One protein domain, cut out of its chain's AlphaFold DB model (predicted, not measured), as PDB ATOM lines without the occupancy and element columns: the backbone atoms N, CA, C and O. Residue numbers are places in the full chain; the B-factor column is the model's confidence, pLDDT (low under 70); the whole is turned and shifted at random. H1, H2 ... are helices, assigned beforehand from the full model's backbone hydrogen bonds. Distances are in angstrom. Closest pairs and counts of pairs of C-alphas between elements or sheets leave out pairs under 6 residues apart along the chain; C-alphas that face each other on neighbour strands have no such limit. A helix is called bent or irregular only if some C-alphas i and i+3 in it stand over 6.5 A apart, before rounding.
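Overview. This is residues 4 to 117 of the 117 residues of an uncharacterized protein of Faecalibacterium sp. AF10-46 (UniProt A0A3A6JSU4). Three helices, H2, H1 and H4, lie side by side in one layer, with H1 between the other two, and the bent helix H3 runs across this row from H2 past H1 to H4. Its first arm, H3a, crosses over H2 and one part of H1, and its second arm, H3b, packs on H4 and crosses it steeply; beyond H3b the chain loops round to the start of H4, where residues 85 to 91 stick out. The printed part has 114 residues with four named helices, in the order H1, H2, H3, H4, and no named strand; the class is all helix. The whole is only just compact, close to loose, with a radius of gyration of the C-alphas of 15.9 A, and it is flat, spanning 46 by 39 by 17 A.

Arrangement. H1, residues 4 to 21, touches H2, residues 27 to 45; their closest C-alphas, those of Gly 16 and Ala 28, are 4.4 A apart. The two form a helical hairpin, at a shallow tilt of 26 degrees and running opposite ways. H3, residues 52 to 78, was assigned as one helix by its hydrogen bonds, but it is bent: C-alphas 64 and 67 are 7.2 A apart. Its arms, H3a, residues 52 to 64, and H3b, residues 67 to 78, stand at a steep tilt of 43 degrees. H3b is itself irregular, with C-alphas 69 and 72 at 6.9 A. H2 touches H3a with residues 36 to 44 alone, closest at the C-alphas of Thr 40 and Ile 55, 6.3 A, at a steep tilt of 47 degrees, opposite ways. H1 touches H3a with residues 6 to 13 alone, closest at the C-alphas of Ser 10 and Asp 63, 5.2 A, at a steep tilt of 67 degrees, the same way. H4, residues 89 to 116, touches H1, closest at the C-alphas of Met 7 and Gln 97, 6.5 A; they run the same way at a shallow tilt of 1 degree. H4 touches H3b with residues 95 to 106 alone, closest at the C-alphas of Gly 70 and Asn 98, 4.1 A. H3b and H4 run opposite ways at a steep tilt of 69.9 degrees, only just short of about perpendicular. H3b is apart from H1 and from H2, and H4 is apart from H2 and from H3a. In H1, H2, H3a and H4 every O i to N i+4 pair is within hydrogen-bond range; in H3b 5 of 8 are.

Along the chain. H1 begins at C-alpha 4, at (20.044, 26.608, 94.430), and is 26.1 A long from Val 4 to Ile 21. H2 runs 26.8 A from Glu 27 to Leu 45. H3a runs 18.3 A from Thr 52, with its C-alpha at (16.262, 47.000, 95.160), to Thr 64, and H3b runs 16.0 A from Pro 67 to Leu 78. H4, the longest helix by residues, runs 40.9 A from Pro 89 to Val 116, whose C-alpha is at (-11.045, 23.387, 99.940).

Size, cuts and confidence. The C-alphas farthest apart, those of Lys 47 and Leu 117, are 47.5 A from each other. The printed part has no cut and ends at residue 117, the chain's last residue. The link from H1 to H2 is tight, with 5 residues; those from H2 to H3 and from H3 to H4 are short, with 6 and 10 residues. Residues 85 to 91, of which 89 to 91 belong to H4, stand free. The mean pLDDT of the printed part is 75.8, and 25 residues are under 70: residues 4 to 7, 23 to 25, 67 to 69, 82 to 93 and 115 to 117.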
ATOM      1  N   VAL A   4      20.293  27.284  93.147       65.44
ATOM      2  CA  VAL A   4      20.044  26.608  94.430       65.44
ATOM      3  C   VAL A   4      19.294  27.508  95.417       65.44
ATOM      4  O   VAL A   4      18.359  27.059  96.073       65.44
ATOM      5  N   LEU A   5      19.654  28.794  95.480       69.12
ATOM      6  CA  LEU A   5      18.977  29.773  96.336       69.12
ATOM      7  C   LEU A   5      17.521  30.001  95.901       69.12
ATOM      8  O   LEU A   5      16.653  30.124  96.759       69.12
ATOM      9  N   GLY A   6      17.248  30.030  94.593       69.44
ATOM     10  CA  GLY A   6      15.890  30.128  94.050       69.44
ATOM     11  C   GLY A   6      15.030  28.913  94.406       69.44
ATOM     12  O   GLY A   6      13.901  29.081  94.869       69.44
ATOM     13  N   MET A   7      15.588  27.702  94.292       69.69
ATOM     14  CA  MET A   7      14.899  26.463  94.677       69.69
ATOM     15  C   MET A   7      14.596  26.397  96.180       69.69
ATOM     16  O   MET A   7      13.474  26.067  96.566       69.69
ATOM     17  N   MET A   8      15.570  26.732  97.035       72.75
ATOM     18  CA  MET A   8      15.366  26.769  98.489       72.75
ATOM     19  C   MET A   8      14.282  27.780  98.863       72.75
ATOM     20  O   MET A   8      13.373  27.463  99.625       72.75
ATOM     21  N   ARG A   9      14.338  28.983  98.287       78.62
ATOM     22  CA  ARG A   9      13.386  30.058  98.568       78.62
ATOM     23  C   ARG A   9      11.964  29.702  98.123       78.62
ATOM     24  O   ARG A   9      11.038  29.849  98.916       78.62
ATOM     25  N   SER A  10      11.800  29.154  96.920       72.88
ATOM     26  CA  SER A  10      10.497  28.680  96.430       72.88
ATOM     27  C   SER A  10       9.949  27.545  97.306       72.88
ATOM     28  O   SER A  10       8.783  27.556  97.683       72.88
ATOM     29  N   THR A  11      10.805  26.613  97.736       72.00
ATOM     30  CA  THR A  11      10.423  25.537  98.669       72.00
ATOM     31  C   THR A  11       9.892  26.088  99.998       72.00
ATOM     32  O   THR A  11       8.838  25.661 100.472       72.00
ATOM     33  N   VAL A  12      10.585  27.070 100.586       77.94
ATOM     34  CA  VAL A  12      10.153  27.722 101.833       77.94
ATOM     35  C   VAL A  12       8.833  28.475 101.636       77.94
ATOM     36  O   VAL A  12       7.975  28.409 102.515       77.94
ATOM     37  N   LEU A  13       8.624  29.120 100.480       79.31
ATOM     38  CA  LEU A  13       7.361  29.792 100.154       79.31
ATOM     39  C   LEU A  13       6.178  28.827 100.214       79.31
ATOM     40  O   LEU A  13       5.212  29.091 100.926       79.31
ATOM     41  N   TYR A  14       6.239  27.707  99.489       75.62
ATOM     42  CA  TYR A  14       5.101  26.784  99.426       75.62
ATOM     43  C   TYR A  14       4.859  26.084 100.752       75.62
ATOM     44  O   TYR A  14       3.707  25.917 101.148       75.62
ATOM     45  N   PHE A  15       5.922  25.733 101.479       74.06
ATOM     46  CA  PHE A  15       5.782  25.208 102.833       74.06
ATOM     47  C   PHE A  15       5.108  26.225 103.769       74.06
ATOM     48  O   PHE A  15       4.220  25.865 104.545       74.06
ATOM     49  N   GLY A  16       5.472  27.506 103.652       73.62
ATOM     50  CA  GLY A  16       4.825  28.603 104.366       73.62
ATOM     51  C   GLY A  16       3.354  28.766 104.010       73.62
ATOM     52  O   GLY A  16       2.521  28.835 104.910       73.62
ATOM     53  N   LEU A  17       3.013  28.751 102.721       74.62
ATOM     54  CA  LEU A  17       1.625  28.842 102.262       74.62
ATOM     55  C   LEU A  17       0.774  27.687 102.802       74.62
ATOM     56  O   LEU A  17      -0.293  27.929 103.361       74.62
ATOM     57  N   VAL A  18       1.262  26.445 102.717       72.50
ATOM     58  CA  VAL A  18       0.566  25.274 103.278       72.50
ATOM     59  C   VAL A  18       0.380  25.414 104.792       72.50
ATOM     60  O   VAL A  18      -0.707  25.143 105.301       72.50
ATOM     61  N   SER A  19       1.406  25.876 105.512       71.75
ATOM     62  CA  SER A  19       1.359  26.058 106.973       71.75
ATOM     63  C   SER A  19       0.356  27.136 107.400       71.75
ATOM     64  O   SER A  19      -0.381  26.953 108.368       71.75
ATOM     65  N   VAL A  20       0.273  28.240 106.654       73.19
ATOM     66  CA  VAL A  20      -0.704  29.307 106.911       73.19
ATOM     67  C   VAL A  20      -2.125  28.842 106.602       73.19
ATOM     68  O   VAL A  20      -3.023  29.109 107.397       73.19
ATOM     69  N   ILE A  21      -2.341  28.090 105.517       72.81
ATOM     70  CA  ILE A  21      -3.662  27.521 105.193       72.81
ATOM     71  C   ILE A  21      -4.139  26.572 106.303       72.81
ATOM     72  O   ILE A  21      -5.323  26.551 106.623       72.81
ATOM     73  N   LYS A  22      -3.228  25.821 106.937       71.69
ATOM     74  CA  LYS A  22      -3.549  24.972 108.100       71.69
ATOM     75  C   LYS A  22      -3.701  25.738 109.418       71.69
ATOM     76  O   LYS A  22      -3.894  25.098 110.448       71.69
ATOM     77  N   ALA A  23      -3.563  27.066 109.407       67.56
ATOM     78  CA  ALA A  23      -3.462  27.912 110.596       67.56
ATOM     79  C   ALA A  23      -2.408  27.417 111.610       67.56
ATOM     80  O   ALA A  23      -2.525  27.665 112.809       67.56
ATOM     81  N   SER A  24      -1.383  26.692 111.145       65.88
ATOM     82  CA  SER A  24      -0.464  25.972 112.027       65.88
ATOM     83  C   SER A  24       0.727  26.819 112.462       65.88
ATOM     84  O   SER A  24       1.189  26.663 113.586       65.88
ATOM     85  N   SER A  25       1.250  27.693 111.591       66.38
ATOM     86  CA  SER A  25       2.333  28.631 111.931       66.38
ATOM     87  C   SER A  25       2.591  29.640 110.804       66.38
ATOM     88  O   SER A  25       2.552  29.289 109.623       66.38
ATOM     89  N   PHE A  26       2.918  30.882 111.176       78.00
ATOM     90  CA  PHE A  26       3.400  31.935 110.269       78.00
ATOM     91  C   PHE A  26       4.932  31.954 110.120       78.00
ATOM     92  O   PHE A  26       5.463  32.672 109.270       78.00
ATOM     93  N   GLU A  27       5.660  31.169 110.915       78.94
ATOM     94  CA  GLU A  27       7.129  31.196 110.984       78.94
ATOM     95  C   GLU A  27       7.784  30.853 109.643       78.94
ATOM     96  O   GLU A  27       8.786  31.456 109.265       78.94
ATOM     97  N   ALA A  28       7.186  29.946 108.872       73.81
ATOM     98  CA  ALA A  28       7.672  29.587 107.544       73.81
ATOM     99  C   ALA A  28       7.532  30.739 106.527       73.81
ATOM    100  O   ALA A  28       8.367  30.887 105.635       73.81
ATOM    101  N   LEU A  29       6.525  31.605 106.689       78.88
ATOM    102  CA  LEU A  29       6.346  32.787 105.844       78.88
ATOM    103  C   LEU A  29       7.333  33.901 106.231       78.88
ATOM    104  O   LEU A  29       7.878  34.583 105.363       78.88
ATOM    105  N   LEU A  30       7.644  34.032 107.523       81.62
ATOM    106  CA  LEU A  30       8.726  34.901 108.001       81.62
ATOM    107  C   LEU A  30      10.096  34.420 107.506       81.62
ATOM    108  O   LEU A  30      10.912  35.233 107.070       81.62
ATOM    109  N   LEU A  31      10.332  33.106 107.504       82.31
ATOM    110  CA  LEU A  31      11.545  32.506 106.954       82.31
ATOM    111  C   LEU A  31      11.674  32.777 105.448       82.31
ATOM    112  O   LEU A  31      12.765  33.095 104.974       82.31
ATOM    113  N   TYR A  32      10.563  32.722 104.704       84.31
ATOM    114  CA  TYR A  32      10.537  33.117 103.296       84.31
ATOM    115  C   TYR A  32      10.955  34.581 103.112       84.31
ATOM    116  O   TYR A  32      11.854  34.872 102.324       84.31
ATOM    117  N   LEU A  33      10.359  35.504 103.875       85.81
ATOM    118  CA  LEU A  33      10.696  36.929 103.809       85.81
ATOM    119  C   LEU A  33      12.170  37.187 104.158       85.81
ATOM    120  O   LEU A  33      12.840  37.959 103.470       85.81
ATOM    121  N   ALA A  34      12.708  36.493 105.164       86.81
ATOM    122  CA  ALA A  34      14.128  36.557 105.497       86.81
ATOM    123  C   ALA A  34      15.010  36.076 104.329       86.81
ATOM    124  O   ALA A  34      15.996  36.732 103.990       86.81
ATOM    125  N   ALA A  35      14.632  34.987 103.653       84.38
ATOM    126  CA  ALA A  35      15.349  34.489 102.480       84.38
ATOM    127  C   ALA A  35      15.304  35.474 101.294       84.38
ATOM    128  O   ALA A  35      16.313  35.646 100.604       84.38
ATOM    129  N   VAL A  36      14.177  36.162 101.069       87.06
ATOM    130  CA  VAL A  36      14.057  37.231 100.056       87.06
ATOM    131  C   VAL A  36      15.012  38.385 100.367       87.06
ATOM    132  O   VAL A  36      15.718  38.854  99.470       87.06
ATOM    133  N   LEU A  37      15.086  38.815 101.630       88.62
ATOM    134  CA  LEU A  37      15.994  39.882 102.060       88.62
ATOM    135  C   LEU A  37      17.461  39.492 101.867       88.62
ATOM    136  O   LEU A  37      18.212  40.247 101.251       88.62
ATOM    137  N   VAL A  38      17.859  38.296 102.314       88.44
ATOM    138  CA  VAL A  38      19.227  37.782 102.132       88.44
ATOM    139  C   VAL A  38      19.598  37.741 100.650       88.44
ATOM    140  O   VAL A  38      20.669  38.210 100.270       88.44
ATOM    141  N   HIS A  39      18.701  37.247  99.792       87.38
ATOM    142  CA  HIS A  39      18.943  37.188  98.351       87.38
ATOM    143  C   HIS A  39      19.064  38.588  97.732       87.38
ATOM    144  O   HIS A  39      19.925  38.817  96.886       87.38
ATOM    145  N   THR A  40      18.242  39.537  98.178       86.69
ATOM    146  CA  THR A  40      18.272  40.926  97.699       86.69
ATOM    147  C   THR A  40      19.584  41.616  98.071       86.69
ATOM    148  O   THR A  40      20.225  42.231  97.215       86.69
ATOM    149  N   VAL A  41      20.023  41.466  99.326       89.00
ATOM    150  CA  VAL A  41      21.323  41.966  99.800       89.00
ATOM    151  C   VAL A  41      22.450  41.341  98.990       89.00
ATOM    152  O   VAL A  41      23.335  42.047  98.512       89.00
ATOM    153  N   PHE A  42      22.394  40.032  98.771       87.50
ATOM    154  CA  PHE A  42      23.408  39.322  98.011       87.50
ATOM    155  C   PHE A  42      23.504  39.799  96.555       87.50
ATOM    156  O   PHE A  42      24.606  40.085  96.092       87.50
ATOM    157  N   CYS A  43      22.375  39.992  95.859       85.94
ATOM    158  CA  CYS A  43      22.354  40.593  94.519       85.94
ATOM    159  C   CYS A  43      23.055  41.959  94.498       85.94
ATOM    160  O   CYS A  43      23.876  42.225  93.616       85.94
ATOM    161  N   LYS A  44      22.794  42.804  95.502       87.88
ATOM    162  CA  LYS A  44      23.447  44.111  95.626       87.88
ATOM    163  C   LYS A  44      24.943  44.019  95.902       87.88
ATOM    164  O   LYS A  44      25.709  44.764  95.295       87.88
ATOM    165  N   LEU A  45      25.374  43.076  96.736       89.12
ATOM    166  CA  LEU A  45      26.797  42.813  96.967       89.12
ATOM    167  C   LEU A  45      27.508  42.330  95.697       89.12
ATOM    168  O   LEU A  45      28.663  42.680  95.470       89.12
ATOM    169  N   THR A  46      26.809  41.598  94.826       87.31
ATOM    170  CA  THR A  46      27.334  41.170  93.520       87.31
ATOM    171  C   THR A  46      27.221  42.226  92.419       87.31
ATOM    172  O   THR A  46      27.388  41.894  91.249       87.31
ATOM    173  N   LYS A  47      26.986  43.493  92.790       83.25
ATOM    174  CA  LYS A  47      26.888  44.645  91.880       83.25
ATOM    175  C   LYS A  47      25.790  44.497  90.821       83.25
ATOM    176  O   LYS A  47      25.994  44.825  89.662       83.25
ATOM    177  N   ASP A  48      24.625  43.991  91.220       83.44
ATOM    178  CA  ASP A  48      23.437  44.031  90.365       83.44
ATOM    179  C   ASP A  48      22.940  45.483  90.219       83.44
ATOM    180  O   ASP A  48      22.587  46.145  91.210       83.44
ATOM    181  N   ASP A  49      22.930  45.965  88.975       88.69
ATOM    182  CA  ASP A  49      22.567  47.339  88.607       88.69
ATOM    183  C   ASP A  49      21.072  47.629  88.799       88.69
ATOM    184  O   ASP A  49      20.675  48.786  88.952       88.69
ATOM    185  N   ARG A  50      20.232  46.586  88.858       86.31
ATOM    186  CA  ARG A  50      18.787  46.724  89.084       86.31
ATOM    187  C   ARG A  50      18.507  47.351  90.439       86.31
ATOM    188  O   ARG A  50      19.178  47.054  91.426       86.31
ATOM    189  N   SER A  51      17.489  48.192  90.541       92.50
ATOM    190  CA  SER A  51      17.039  48.750  91.818       92.50
ATOM    191  C   SER A  51      16.637  47.648  92.812       92.50
ATOM    192  O   SER A  51      16.255  46.540  92.436       92.50
ATOM    193  N   THR A  52      16.694  47.946  94.113       89.00
ATOM    194  CA  THR A  52      16.262  47.000  95.160       89.00
ATOM    195  C   THR A  52      14.819  46.541  94.939       89.00
ATOM    196  O   THR A  52      14.522  45.360  95.099       89.00
ATOM    197  N   GLY A  53      13.939  47.454  94.511       87.62
ATOM    198  CA  GLY A  53      12.553  47.139  94.175       87.62
ATOM    199  C   GLY A  53      12.446  46.138  93.026       87.62
ATOM    200  O   GLY A  53      11.764  45.130  93.169       87.62
ATOM    201  N   GLU A  54      13.164  46.354  91.922       88.38
ATOM    202  CA  GLU A  54      13.174  45.427  90.779       88.38
ATOM    203  C   GLU A  54      13.705  44.041  91.149       88.38
ATOM    204  O   GLU A  54      13.179  43.035  90.676       88.38
ATOM    205  N   ILE A  55      14.719  43.968  92.016       87.94
ATOM    206  CA  ILE A  55      15.245  42.692  92.517       87.94
ATOM    207  C   ILE A  55      14.159  41.957  93.306       87.94
ATOM    208  O   ILE A  55      13.883  40.794  93.021       87.94
ATOM    209  N   VAL A  56      13.504  42.637  94.251       88.75
ATOM    210  CA  VAL A  56      12.429  42.047  95.058       88.75
ATOM    211  C   VAL A  56      11.256  41.616  94.178       88.75
ATOM    212  O   VAL A  56      10.809  40.477  94.284       88.75
ATOM    213  N   PHE A  57      10.795  42.465  93.256       88.56
ATOM    214  CA  PHE A  57       9.719  42.117  92.322       88.56
ATOM    215  C   PHE A  57      10.083  40.924  91.438       88.56
ATOM    216  O   PHE A  57       9.263  40.029  91.247       88.56
ATOM    217  N   SER A  58      11.317  40.871  90.937       85.75
ATOM    218  CA  SER A  58      11.811  39.745  90.142       85.75
ATOM    219  C   SER A  58      11.848  38.449  90.954       85.75
ATOM    220  O   SER A  58      11.471  37.402  90.433       85.75
ATOM    221  N   ILE A  59      12.261  38.516  92.222       86.06
ATOM    222  CA  ILE A  59      12.279  37.380  93.151       86.06
ATOM    223  C   ILE A  59      10.861  36.864  93.409       86.06
ATOM    224  O   ILE A  59      10.599  35.681  93.206       86.06
ATOM    225  N   LEU A  60       9.950  37.751  93.817       85.12
ATOM    226  CA  LEU A  60       8.568  37.395  94.138       85.12
ATOM    227  C   LEU A  60       7.829  36.861  92.906       85.12
ATOM    228  O   LEU A  60       7.133  35.851  92.985       85.12
ATOM    229  N   GLY A  61       8.005  37.518  91.756       83.12
ATOM    230  CA  GLY A  61       7.409  37.095  90.492       83.12
ATOM    231  C   GLY A  61       7.908  35.720  90.057       83.12
ATOM    232  O   GLY A  61       7.100  34.861  89.711       83.12
ATOM    233  N   HIS A  62       9.218  35.480  90.148       81.56
ATOM    234  CA  HIS A  62       9.791  34.166  89.876       81.56
ATOM    235  C   HIS A  62       9.188  33.100  90.794       81.56
ATOM    236  O   HIS A  62       8.634  32.131  90.296       81.56
ATOM    237  N   ASP A  63       9.232  33.284  92.113       79.31
ATOM    238  CA  ASP A  63       8.762  32.262  93.057       79.31
ATOM    239  C   ASP A  63       7.246  32.040  92.998       79.31
ATOM    240  O   ASP A  63       6.754  30.987  93.377       79.31
ATOM    241  N   THR A  64       6.461  33.005  92.527       76.25
ATOM    242  CA  THR A  64       5.012  32.796  92.376       76.25
ATOM    243  C   THR A  64       4.702  31.948  91.140       76.25
ATOM    244  O   THR A  64       3.779  31.136  91.153       76.25
ATOM    245  N   VAL A  65       5.471  32.131  90.063       74.12
ATOM    246  CA  VAL A  65       5.168  31.570  88.736       74.12
ATOM    247  C   VAL A  65       5.975  30.299  88.436       74.12
ATOM    248  O   VAL A  65       5.503  29.437  87.692       74.12
ATOM    249  N   ALA A  66       7.140  30.141  89.067       71.88
ATOM    250  CA  ALA A  66       8.028  28.976  89.024       71.88
ATOM    251  C   ALA A  66       7.298  27.617  88.980       71.88
ATOM    252  O   ALA A  66       7.563  26.817  88.077       71.88
ATOM    253  N   PRO A  67       6.299  27.345  89.843       65.19
ATOM    254  CA  PRO A  67       5.651  26.040  89.872       65.19
ATOM    255  C   PRO A  67       4.878  25.712  88.611       65.19
ATOM    256  O   PRO A  67       4.775  24.550  88.231       65.19
ATOM    257  N   PHE A  68       4.336  26.740  87.960       68.38
ATOM    258  CA  PHE A  68       3.548  26.607  86.744       68.38
ATOM    259  C   PHE A  68       4.449  26.493  85.510       68.38
ATOM    260  O   PHE A  68       4.114  25.773  84.568       68.38
ATOM    261  N   LEU A  69       5.622  27.134  85.533       67.88
ATOM    262  CA  LEU A  69       6.617  27.054  84.453       67.88
ATOM    263  C   LEU A  69       7.234  25.656  84.345       67.88
ATOM    264  O   LEU A  69       7.533  25.183  83.247       67.88
ATOM    265  N   GLY A  70       7.368  24.967  85.477       70.38
ATOM    266  CA  GLY A  70       7.915  23.622  85.535       70.38
ATOM    267  C   GLY A  70       6.998  22.522  84.983       70.38
ATOM    268  O   GLY A  70       7.500  21.474  84.576       70.38
ATOM    269  N   VAL A  71       5.674  22.722  84.937       72.44
ATOM    270  CA  VAL A  71       4.696  21.642  84.661       72.44
ATOM    271  C   VAL A  71       4.913  20.992  83.298       72.44
ATOM    272  O   VAL A  71       4.895  19.767  83.185       72.44
ATOM    273  N   LYS A  72       5.170  21.797  82.263       72.44
ATOM    274  CA  LYS A  72       5.470  21.281  80.921       72.44
ATOM    275  C   LYS A  72       6.734  20.419  80.936       72.44
ATOM    276  O   LYS A  72       6.727  19.308  80.414       72.44
ATOM    277  N   THR A  73       7.788  20.911  81.580       72.88
ATOM    278  CA  THR A  73       9.069  20.208  81.713       72.88
ATOM    279  C   THR A  73       8.907  18.893  82.481       72.88
ATOM    280  O   THR A  73       9.442  17.864  82.071       72.88
ATOM    281  N   LEU A  74       8.117  18.892  83.559       74.38
ATOM    282  CA  LEU A  74       7.780  17.690  84.317       74.38
ATOM    283  C   LEU A  74       6.995  16.685  83.466       74.38
ATOM    284  O   LEU A  74       7.312  15.499  83.484       74.38
ATOM    285  N   ALA A  75       6.010  17.141  82.689       75.62
ATOM    286  CA  ALA A  75       5.244  16.278  81.794       75.62
ATOM    287  C   ALA A  75       6.141  15.638  80.722       75.62
ATOM    288  O   ALA A  75       6.078  14.433  80.498       75.62
ATOM    289  N   GLU A  76       7.023  16.414  80.092       77.38
ATOM    290  CA  GLU A  76       7.979  15.900  79.108       77.38
ATOM    291  C   GLU A  76       8.981  14.912  79.731       77.38
ATOM    292  O   GLU A  76       9.305  13.896  79.109       77.38
ATOM    293  N   PHE A  77       9.422  15.162  80.970       78.50
ATOM    294  CA  PHE A  77      10.267  14.245  81.739       78.50
ATOM    295  C   PHE A  77       9.549  12.924  82.053       78.50
ATOM    296  O   PHE A  77      10.071  11.852  81.743       78.50
ATOM    297  N   LEU A  78       8.327  12.981  82.595       78.81
ATOM    298  CA  LEU A  78       7.514  11.801  82.922       78.81
ATOM    299  C   LEU A  78       7.165  10.974  81.678       78.81
ATOM    300  O   LEU A  78       7.187   9.745  81.720       78.81
ATOM    301  N   LEU A  79       6.907  11.638  80.549       82.69
ATOM    302  CA  LEU A  79       6.649  10.993  79.260       82.69
ATOM    303  C   LEU A  79       7.917  10.444  78.591       82.69
ATOM    304  O   LEU A  79       7.829   9.911  77.485       82.69
ATOM    305  N   ARG A  80       9.093  10.585  79.224       76.44
ATOM    306  CA  ARG A  80      10.408  10.231  78.661       76.44
ATOM    307  C   ARG A  80      10.678  10.881  77.298       76.44
ATOM    308  O   ARG A  80      11.453  10.364  76.502       76.44
ATOM    309  N   LYS A  81      10.029  12.018  77.029       73.31
ATOM    310  CA  LYS A  81      10.192  12.810  75.802       73.31
ATOM    311  C   LYS A  81      11.298  13.855  75.936       73.31
ATOM    312  O   LYS A  81      11.614  14.527  74.960       73.31
ATOM    313  N   TYR A  82      11.885  13.991  77.125       66.75
ATOM    314  CA  TYR A  82      12.964  14.935  77.366       66.75
ATOM    315  C   TYR A  82      14.282  14.427  76.771       66.75
ATOM    316  O   TYR A  82      14.859  13.446  77.245       66.75
ATOM    317  N   VAL A  83      14.755  15.094  75.718       56.25
ATOM    318  CA  VAL A  83      16.005  14.748  75.034       56.25
ATOM    319  C   VAL A  83      17.140  15.558  75.649       56.25
ATOM    320  O   VAL A  83      17.212  16.774  75.503       56.25
ATOM    321  N   PHE A  84      18.040  14.875  76.351       59.44
ATOM    322  CA  PHE A  84      19.270  15.476  76.858       59.44
ATOM    323  C   PHE A  84      20.194  15.799  75.680       59.44
ATOM    324  O   PHE A  84      20.635  14.882  74.987       59.44
ATOM    325  N   ASN A  85      20.577  17.065  75.498       54.84
ATOM    326  CA  ASN A  85      21.837  17.338  74.820       54.84
ATOM    327  C   ASN A  85      22.943  17.238  75.879       54.84
ATOM    328  O   ASN A  85      23.054  18.069  76.776       54.84
ATOM    329  N   ARG A  86      23.722  16.153  75.838       50.66
ATOM    330  CA  ARG A  86      24.672  15.740  76.895       50.66
ATOM    331  C   ARG A  86      25.837  16.720  77.114       50.66
ATOM    332  O   ARG A  86      26.712  16.435  77.922       50.66
ATOM    333  N   HIS A  87      25.896  17.818  76.364       54.38
ATOM    334  CA  HIS A  87      27.021  18.756  76.316       54.38
ATOM    335  C   HIS A  87      26.757  20.084  77.040       54.38
ATOM    336  O   HIS A  87      27.642  20.932  77.077       54.38
ATOM    337  N   GLU A  88      25.595  20.258  77.679       60.16
ATOM    338  CA  GLU A  88      25.257  21.499  78.384       60.16
ATOM    339  C   GLU A  88      24.952  21.247  79.872       60.16
ATOM    340  O   GLU A  88      23.807  20.982  80.243       60.16
ATOM    341  N   PRO A  89      25.950  21.348  80.772       61.19
ATOM    342  CA  PRO A  89      25.733  21.177  82.212       61.19
ATOM    343  C   PRO A  89      24.745  22.204  82.793       61.19
ATOM    344  O   PRO A  89      24.055  21.913  83.769       61.19
ATOM    345  N   HIS A  90      24.605  23.377  82.166       64.19
ATOM    346  CA  HIS A  90      23.553  24.329  82.522       64.19
ATOM    347  C   HIS A  90      22.149  23.793  82.231       64.19
ATOM    348  O   HIS A  90      21.269  23.975  83.069       64.19
ATOM    349  N   ALA A  91      21.938  23.082  81.122       66.50
ATOM    350  CA  ALA A  91      20.635  22.514  80.782       66.50
ATOM    351  C   ALA A  91      20.172  21.477  81.820       66.50
ATOM    352  O   ALA A  91      18.996  21.437  82.171       66.50
ATOM    353  N   ALA A  92      21.103  20.694  82.377       69.75
ATOM    354  CA  ALA A  92      20.812  19.738  83.447       69.75
ATOM    355  C   ALA A  92      20.339  20.425  84.739       69.75
ATOM    356  O   ALA A  92      19.387  19.971  85.376       69.75
ATOM    357  N   LEU A  93      20.978  21.541  85.108       69.12
ATOM    358  CA  LEU A  93      20.546  22.352  86.242       69.12
ATOM    359  C   LEU A  93      19.162  22.942  85.958       69.12
ATOM    360  O   LEU A  93      18.241  22.634  86.711       69.12
ATOM    361  N   PHE A  94      18.985  23.667  84.844       71.50
ATOM    362  CA  PHE A  94      17.694  24.222  84.387       71.50
ATOM    363  C   PHE A  94      16.553  23.200  84.458       71.50
ATOM    364  O   PHE A  94      15.498  23.482  85.028       71.50
ATOM    365  N   LEU A  95      16.806  21.978  83.993       75.75
ATOM    366  CA  LEU A  95      15.875  20.862  84.092       75.75
ATOM    367  C   LEU A  95      15.527  20.494  85.544       75.75
ATOM    368  O   LEU A  95      14.351  20.347  85.869       75.75
ATOM    369  N   SER A  96      16.521  20.361  86.427       74.25
ATOM    370  CA  SER A  96      16.286  19.992  87.830       74.25
ATOM    371  C   SER A  96      15.465  21.023  88.614       74.25
ATOM    372  O   SER A  96      14.611  20.622  89.406       74.25
ATOM    373  N   GLN A  97      15.649  22.329  88.371       75.38
ATOM    374  CA  GLN A  97      14.811  23.363  89.000       75.38
ATOM    375  C   GLN A  97      13.396  23.295  88.465       75.38
ATOM    376  O   GLN A  97      12.474  23.213  89.264       75.38
ATOM    377  N   ASN A  98      13.227  23.226  87.144       74.12
ATOM    378  CA  ASN A  98      11.903  23.140  86.541       74.12
ATOM    379  C   ASN A  98      11.127  21.918  87.058       74.12
ATOM    380  O   ASN A  98       9.951  22.033  87.378       74.12
ATOM    381  N   ILE A  99      11.775  20.755  87.191       77.44
ATOM    382  CA  ILE A  99      11.149  19.558  87.775       77.44
ATOM    383  C   ILE A  99      10.800  19.787  89.250       77.44
ATOM    384  O   ILE A  99       9.688  19.473  89.667       77.44
ATOM    385  N   THR A 100      11.722  20.340  90.042       75.94
ATOM    386  CA  THR A 100      11.508  20.578  91.480       75.94
ATOM    387  C   THR A 100      10.360  21.557  91.724       75.94
ATOM    388  O   THR A 100       9.481  21.299  92.546       75.94
ATOM    389  N   GLU A 101      10.327  22.659  90.978       75.44
ATOM    390  CA  GLU A 101       9.265  23.663  91.032       75.44
ATOM    391  C   GLU A 101       7.920  23.067  90.601       75.44
ATOM    392  O   GLU A 101       6.916  23.270  91.281       75.44
ATOM    393  N   ALA A 102       7.901  22.253  89.540       75.56
ATOM    394  CA  ALA A 102       6.694  21.569  89.081       75.56
ATOM    395  C   ALA A 102       6.122  20.599  90.117       75.56
ATOM    396  O   ALA A 102       4.906  20.528  90.296       75.56
ATOM    397  N   VAL A 103       6.987  19.838  90.795       80.31
ATOM    398  CA  VAL A 103       6.578  18.914  91.860       80.31
ATOM    399  C   VAL A 103       5.937  19.697  92.999       80.31
ATOM    400  O   VAL A 103       4.829  19.359  93.415       80.31
ATOM    401  N   TRP A 104       6.568  20.782  93.447       75.31
ATOM    402  CA  TRP A 104       5.993  21.650  94.472       75.31
ATOM    403  C   TRP A 104       4.659  22.266  94.047       75.31
ATOM    404  O   TRP A 104       3.707  22.233  94.824       75.31
ATOM    405  N   GLY A 105       4.552  22.755  92.810       72.44
ATOM    406  CA  GLY A 105       3.305  23.299  92.262       72.44
ATOM    407  C   GLY A 105       2.182  22.285  92.207       72.44
ATOM    408  O   GLY A 105       1.049  22.583  92.582       72.44
ATOM    409  N   THR A 106       2.508  21.066  91.788       76.12
ATOM    410  CA  THR A 106       1.558  19.956  91.732       76.12
ATOM    411  C   THR A 106       1.086  19.587  93.135       76.12
ATOM    412  O   THR A 106      -0.118  19.498  93.365       76.12
ATOM    413  N   LEU A 107       2.003  19.445  94.099       76.88
ATOM    414  CA  LEU A 107       1.666  19.145  95.495       76.88
ATOM    415  C   LEU A 107       0.824  20.252  96.138       76.88
ATOM    416  O   LEU A 107      -0.159  19.946  96.809       76.88
ATOM    417  N   LEU A 108       1.162  21.523  95.902       73.62
ATOM    418  CA  LEU A 108       0.384  22.664  96.385       73.62
ATOM    419  C   LEU A 108      -1.019  22.680  95.771       73.62
ATOM    420  O   LEU A 108      -1.990  22.912  96.480       73.62
ATOM    421  N   THR A 109      -1.136  22.401  94.472       73.75
ATOM    422  CA  THR A 109      -2.430  22.354  93.778       73.75
ATOM    423  C   THR A 109      -3.295  21.218  94.313       73.75
ATOM    424  O   THR A 109      -4.448  21.452  94.659       73.75
ATOM    425  N   ILE A 110      -2.738  20.006  94.447       76.38
ATOM    426  CA  ILE A 110      -3.434  18.864  95.063       76.38
ATOM    427  C   ILE A 110      -3.897  19.243  96.466       76.38
ATOM    428  O   ILE A 110      -5.063  19.051  96.794       76.38
ATOM    429  N   TYR A 111      -3.005  19.826  97.268       72.62
ATOM    430  CA  TYR A 111      -3.329  20.261  98.618       72.62
ATOM    431  C   TYR A 111      -4.495  21.256  98.635       72.62
ATOM    432  O   TYR A 111      -5.468  21.019  99.345       72.62
ATOM    433  N   LEU A 112      -4.440  22.318  97.826       70.62
ATOM    434  CA  LEU A 112      -5.510  23.312  97.714       70.62
ATOM    435  C   LEU A 112      -6.840  22.675  97.310       70.62
ATOM    436  O   LEU A 112      -7.858  22.975  97.920       70.62
ATOM    437  N   VAL A 113      -6.832  21.760  96.338       74.56
ATOM    438  CA  VAL A 113      -8.038  21.029  95.929       74.56
ATOM    439  C   VAL A 113      -8.583  20.199  97.094       74.56
ATOM    440  O   VAL A 113      -9.767  20.283  97.380       74.56
ATOM    441  N   THR A 114      -7.738  19.453  97.808       75.62
ATOM    442  CA  THR A 114      -8.170  18.585  98.924       75.62
ATOM    443  C   THR A 114      -8.527  19.312 100.219       75.62
ATOM    444  O   THR A 114      -9.212  18.735 101.050       75.62
ATOM    445  N   ALA A 115      -8.012  20.522 100.442       67.25
ATOM    446  CA  ALA A 115      -8.276  21.300 101.654       67.25
ATOM    447  C   ALA A 115      -9.496  22.225 101.506       67.25
ATOM    448  O   ALA A 115     -10.030  22.685 102.512       67.25
ATOM    449  N   VAL A 116      -9.888  22.539 100.266       57.97
ATOM    450  CA  VAL A 116     -11.045  23.387  99.940       57.97
ATOM    451  C   VAL A 116     -12.308  22.557  99.646       57.97
ATOM    452  O   VAL A 116     -13.408  23.080  99.817       57.97
ATOM    453  N   LEU A 117     -12.164  21.295  99.217       49.72
ATOM    454  CA  LEU A 117     -13.246  20.297  99.115       49.72
ATOM    455  C   LEU A 117     -13.505  19.606 100.457       49.72
ATOM    456  O   LEU A 117     -14.694  19.322 100.724       49.72
TER     457      LEU A 117